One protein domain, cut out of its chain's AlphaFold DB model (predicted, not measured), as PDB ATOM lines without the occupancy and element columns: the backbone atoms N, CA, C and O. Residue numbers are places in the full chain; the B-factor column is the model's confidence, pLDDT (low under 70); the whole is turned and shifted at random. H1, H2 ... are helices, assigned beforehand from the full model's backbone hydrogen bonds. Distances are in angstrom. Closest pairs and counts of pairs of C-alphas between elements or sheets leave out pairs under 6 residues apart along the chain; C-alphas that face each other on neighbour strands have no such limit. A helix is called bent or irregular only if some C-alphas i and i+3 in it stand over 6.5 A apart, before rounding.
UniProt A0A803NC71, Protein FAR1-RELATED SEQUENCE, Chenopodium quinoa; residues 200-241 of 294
ATOM      1  N   GLU A 200      28.421  13.187 -20.742       66.38
ATOM      2  CA  GLU A 200      28.963  14.185 -19.817       66.38
ATOM      3  C   GLU A 200      28.490  13.946 -18.380       66.38
ATOM      4  O   GLU A 200      29.298  13.991 -17.447       66.38
ATOM      5  N   VAL A 201      27.207  13.616 -18.195       65.38
ATOM      6  CA  VAL A 201      26.628  13.323 -16.874       65.38
ATOM      7  C   VAL A 201      27.252  12.059 -16.283       65.38
ATOM      8  O   VAL A 201      27.549  12.016 -15.091       65.38
ATOM      9  N   LEU A 202      27.535  11.046 -17.110       73.12
ATOM     10  CA  LEU A 202      28.213   9.825 -16.664       73.12
ATOM     11  C   LEU A 202      29.671  10.074 -16.255       73.12
ATOM     12  O   LEU A 202      30.150   9.471 -15.292       73.12
ATOM     13  N   ARG A 203      30.389  10.953 -16.968       74.88
ATOM     14  CA  ARG A 203      31.760  11.357 -16.603       74.88
ATOM     15  C   ARG A 203      31.768  12.131 -15.284       74.88
ATOM     16  O   ARG A 203      32.592  11.839 -14.420       74.88
ATOM     17  N   TYR A 204      30.818  13.046 -15.109       71.00
ATOM     18  CA  TYR A 204      30.640  13.800 -13.871       71.00
ATOM     19  C   TYR A 204      30.286  12.893 -12.684       71.00
ATOM     20  O   TYR A 204      30.932  12.966 -11.641       71.00
ATOM     21  N   ASP A 205      29.325  11.980 -12.851       67.94
ATOM     22  CA  ASP A 205      28.917  11.033 -11.808       67.94
ATOM     23  C   ASP A 205      30.093  10.164 -11.337       67.94
ATOM     24  O   ASP A 205      30.294  10.000 -10.135       67.94
ATOM     25  N   LYS A 206      30.910   9.648 -12.268       78.06
ATOM     26  CA  LYS A 206      32.121   8.878 -11.932       78.06
ATOM     27  C   LYS A 206      33.119   9.698 -11.115       78.06
ATOM     28  O   LYS A 206      33.690   9.175 -10.161       78.06
ATOM     29  N   MET A 207      33.319  10.965 -11.477       77.62
ATOM     30  CA  MET A 207      34.220  11.865 -10.756       77.62
ATOM     31  C   MET A 207      33.712  12.147  -9.338       77.62
ATOM     32  O   MET A 207      34.477  12.050  -8.383       77.62
ATOM     33  N   MET A 208      32.415  12.418  -9.188       73.12
ATOM     34  CA  MET A 208      31.804  12.690  -7.886       73.12
ATOM     35  C   MET A 208      31.847  11.475  -6.956       73.12
ATOM     36  O   MET A 208      32.169  11.628  -5.783       73.12
ATOM     37  N   VAL A 209      31.604  10.264  -7.470       73.94
ATOM     38  CA  VAL A 209      31.714   9.023  -6.679       73.94
ATOM     39  C   VAL A 209      33.146   8.791  -6.187       73.94
ATOM     40  O   VAL A 209      33.344   8.350  -5.058       73.94
ATOM     41  N   ALA A 210      34.155   9.095  -7.008       76.25
ATOM     42  CA  ALA A 210      35.554   8.972  -6.604       76.25
ATOM     43  C   ALA A 210      35.970  10.033  -5.568       76.25
ATOM     44  O   ALA A 210      36.819   9.761  -4.722       76.25
ATOM     45  N   PHE A 211      35.371  11.225  -5.625       79.50
ATOM     46  CA  PHE A 211      35.671  12.338  -4.723       79.50
ATOM     47  C   PHE A 211      34.930  12.254  -3.375       79.50
ATOM     48  O   PHE A 211      35.418  12.740  -2.360       79.50
ATOM     49  N   GLU A 212      33.777  11.588  -3.335       70.69
ATOM     50  CA  GLU A 212      32.890  11.512  -2.167       70.69
ATOM     51  C   GLU A 212      33.531  10.994  -0.856       70.69
ATOM     52  O   GLU A 212      33.188  11.509   0.213       70.69
ATOM     53  N   PRO A 213      34.461  10.017  -0.854       72.06
ATOM     54  CA  PRO A 213      35.165   9.623   0.369       72.06
ATOM     55  C   PRO A 213      36.097  10.718   0.897       72.06
ATOM     56  O   PRO A 213      36.217  10.881   2.107       72.06
ATOM     57  N   ILE A 214      36.730  11.474  -0.005       75.94
ATOM     58  CA  ILE A 214      37.691  12.533   0.327       75.94
ATOM     59  C   ILE A 214      36.953  13.689   1.000       75.94
ATOM     60  O   ILE A 214      37.327  14.088   2.099       75.94
ATOM     61  N   SER A 215      35.822  14.115   0.428       66.88
ATOM     62  CA  SER A 215      35.020  15.210   0.984       66.88
ATOM     63  C   SER A 215      34.468  14.920   2.384       66.88
ATOM     64  O   SER A 215      34.128  15.842   3.114       66.88
ATOM     65  N   CYS A 216      34.331  13.646   2.768       63.41
ATOM     66  CA  CYS A 216      33.870  13.275   4.110       63.41
ATOM     67  C   CYS A 216      34.981  13.364   5.163       63.41
ATOM     68  O   CYS A 216      34.677  13.618   6.321       63.41
ATOM     69  N   LEU A 217      36.240  13.154   4.767       65.62
ATOM     70  CA  LEU A 217      37.401  13.203   5.661       65.62
ATOM     71  C   LEU A 217      37.816  14.645   5.990       65.62
ATOM     72  O   LEU A 217      38.359  14.902   7.059       65.62
ATOM     73  N   GLU A 218      37.545  15.592   5.089       58.97
ATOM     74  CA  GLU A 218      37.880  17.010   5.277       58.97
ATOM     75  C   GLU A 218      36.954  17.745   6.250       58.97
ATOM     76  O   GLU A 218      37.377  18.708   6.879       58.97
ATOM     77  N   CYS A 219      35.701  17.301   6.410       55.88
ATOM     78  CA  CYS A 219      34.729  17.959   7.296       55.88
ATOM     79  C   CYS A 219      35.139  17.952   8.780       55.88
ATOM     80  O   CYS A 219      34.502  18.623   9.590       55.88
ATOM     81  N   GLU A 220      36.166  17.182   9.139       59.44
ATOM     82  CA  GLU A 220      36.611  16.959  10.512       59.44
ATOM     83  C   GLU A 220      37.979  17.605  10.818       59.44
ATOM     84  O   GLU A 220      38.390  17.606  11.978       59.44
ATOM     85  N   ASN A 221      38.694  18.150   9.818       70.69
ATOM     86  CA  ASN A 221      40.053  18.681   9.995       70.69
ATOM     87  C   ASN A 221      40.420  19.784   8.977       70.69
ATOM     88  O   ASN A 221      40.529  19.524   7.777       70.69
ATOM     89  N   ASP A 222      40.726  20.984   9.474       75.12
ATOM     90  CA  ASP A 222      41.145  22.139   8.664       75.12
ATOM     91  C   ASP A 222      42.439  21.885   7.859       75.12
ATOM     92  O   ASP A 222      42.593  22.397   6.750       75.12
ATOM     93  N   GLU A 223      43.364  21.057   8.359       79.06
ATOM     94  CA  GLU A 223      44.582  20.685   7.621       79.06
ATOM     95  C   GLU A 223      44.273  19.763   6.433       79.06
ATOM     96  O   GLU A 223      44.912  19.854   5.381       79.06
ATOM     97  N   ALA A 224      43.267  18.893   6.576       75.88
ATOM     98  CA  ALA A 224      42.812  18.027   5.495       75.88
ATOM     99  C   ALA A 224      42.121  18.841   4.391       75.88
ATOM    100  O   ALA A 224      42.356  18.574   3.213       75.88
ATOM    101  N   LEU A 225      41.363  19.880   4.768       77.19
ATOM    102  CA  LEU A 225      40.741  20.814   3.827       77.19
ATOM    103  C   LEU A 225      41.779  21.520   2.939       77.19
ATOM    104  O   LEU A 225      41.644  21.575   1.717       77.19
ATOM    105  N   ILE A 226      42.854  22.033   3.543       82.94
ATOM    106  CA  ILE A 226      43.939  22.696   2.802       82.94
ATOM    107  C   ILE A 226      44.612  21.712   1.835       82.94
ATOM    108  O   ILE A 226      44.845  22.045   0.673       82.94
ATOM    109  N   MET A 227      44.870  20.477   2.282       84.38
ATOM    110  CA  MET A 227      45.520  19.443   1.470       84.38
ATOM    111  C   MET A 227      44.735  19.108   0.194       84.38
ATOM    112  O   MET A 227      45.322  18.941  -0.878       84.38
ATOM    113  N   VAL A 228      43.413  18.996   0.289       84.19
ATOM    114  CA  VAL A 228      42.572  18.662  -0.865       84.19
ATOM    115  C   VAL A 228      42.381  19.868  -1.774       84.19
ATOM    116  O   VAL A 228      42.424  19.685  -2.988       84.19
ATOM    117  N   ILE A 229      42.238  21.088  -1.244       83.50
ATOM    118  CA  ILE A 229      42.193  22.306  -2.072       83.50
ATOM    119  C   ILE A 229      43.469  22.423  -2.917       83.50
ATOM    120  O   ILE A 229      43.379  22.595  -4.137       83.50
ATOM    121  N   ASP A 230      44.645  22.253  -2.308       87.88
ATOM    122  CA  ASP A 230      45.926  22.277  -3.023       87.88
ATOM    123  C   ASP A 230      46.015  21.146  -4.062       87.88
ATOM    124  O   ASP A 230      46.444  21.362  -5.202       87.88
ATOM    125  N   GLY A 231      45.560  19.941  -3.708       89.19
ATOM    126  CA  GLY A 231      45.501  18.802  -4.626       89.19
ATOM    127  C   GLY A 231      44.578  19.043  -5.827       89.19
ATOM    128  O   GLY A 231      44.941  18.733  -6.965       89.19
ATOM    129  N   LEU A 232      43.408  19.645  -5.607       87.75
ATOM    130  CA  LEU A 232      42.446  19.981  -6.657       87.75
ATOM    131  C   LEU A 232      42.995  21.052  -7.603       87.75
ATOM    132  O   LEU A 232      42.857  20.906  -8.818       87.75
ATOM    133  N   GLN A 233      43.677  22.077  -7.085       86.06
ATOM    134  CA  GLN A 233      44.337  23.092  -7.913       86.06
ATOM    135  C   GLN A 233      45.439  22.486  -8.797       86.06
ATOM    136  O   GLN A 233      45.579  22.835  -9.974       86.06
ATOM    137  N   GLN A 234      46.207  21.530  -8.266       88.81
ATOM    138  CA  GLN A 234      47.222  20.815  -9.042       88.81
ATOM    139  C   GLN A 234      46.599  19.943 -10.137       88.81
ATOM    140  O   GLN A 234      47.060  19.969 -11.283       88.81
ATOM    141  N   LEU A 235      45.535  19.207  -9.814       88.12
ATOM    142  CA  LEU A 235      44.791  18.400 -10.782       88.12
ATOM    143  C   LEU A 235      44.169  19.269 -11.877       88.12
ATOM    144  O   LEU A 235      44.282  18.932 -13.054       88.12
ATOM    145  N   GLU A 236      43.594  20.420 -11.528       84.19
ATOM    146  CA  GLU A 236      43.043  21.374 -12.491       84.19
ATOM    147  C   GLU A 236      44.119  21.853 -13.480       84.19
ATOM    148  O   GLU A 236      43.897  21.859 -14.696       84.19
ATOM    149  N   MET A 237      45.314  22.193 -12.984       86.50
ATOM    150  CA  MET A 237      46.447  22.569 -13.833       86.50
ATOM    151  C   MET A 237      46.869  21.444 -14.783       86.50
ATOM    152  O   MET A 237      47.244  21.723 -15.925       86.50
ATOM    153  N   GLN A 238      46.826  20.186 -14.344       86.06
ATOM    154  CA  GLN A 238      47.152  19.049 -15.204       86.06
ATOM    155  C   GLN A 238      46.060  18.782 -16.244       86.06
ATOM    156  O   GLN A 238      46.369  18.624 -17.424       86.06
ATOM    157  N   ILE A 239      44.786  18.828 -15.855       85.38
ATOM    158  CA  ILE A 239      43.649  18.617 -16.760       85.38
ATOM    159  C   ILE A 239      43.600  19.711 -17.833       85.38
ATOM    160  O   ILE A 239      43.439  19.411 -19.016       85.38
ATOM    161  N   LYS A 240      43.855  20.977 -17.471       83.38
ATOM    162  CA  LYS A 240      43.956  22.097 -18.427       83.38
ATOM    163  C   LYS A 240      45.044  21.900 -19.491       83.38
ATOM    164  O   LYS A 240      44.937  22.484 -20.567       83.38
ATOM    165  N   LYS A 241      46.081  21.096 -19.227       84.19
ATOM    166  CA  LYS A 241      47.110  20.747 -20.227       84.19
ATOM    167  C   LYS A 241      46.631  19.674 -21.204       84.19
ATOM    168  O   LYS A 241      47.036  19.701 -22.357       84.19
TER     169      LYS A 241
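This is residues 200 to 241 of the 294 residues of the protein "Protein FAR1-RELATED SEQUENCE" of Chenopodium quinoa (UniProt A0A803NC71). Two long helices make an open V: H2 and H1 meet near the tight link that joins them, and their far parts, residues 229 to 241 and 200 to 213, stand free of each other. The printed part has 42 residues, with H1 and then H2 along the chain and no named strand, an all-helix class. It is loose, with a radius of gyration of the C-alphas of 11.7 A, and flat, spanning 32 by 22 by 9 A.

Find C-alpha 222 at (41.145, 22.139, 8.664); from there H2, residues 222 to 241, runs 29.5 A to C-alpha 241 at (47.110, 20.747, -20.227). H1, residues 200 to 218, begins at C-alpha 200 at (28.963, 14.185, -19.817) and is 26.8 A long. It has a kink of 40 degrees near residue 211 and is irregular, C-alphas 210 and 213 being 7.0 A apart.

H2 touches H1 with residues 224 to 228 alone, against residues 214 to 218 of H1; the closest C-alphas, of Leu 225 and Glu 218, are 5.0 A apart. This helical hairpin runs opposite ways at a shallow tilt of 27 degrees. Of the O i to N i+4 pairs, 15 of 16 in H2 and 12 of 15 in H1 are within hydrogen-bond range.

Look to Glu 220 and Lys 241 for the farthest C-alphas, 32.7 A apart. The printed part has no cut. Its mean pLDDT is 76.6, with residues 200 to 201, 205 and 215 to 220 under 70.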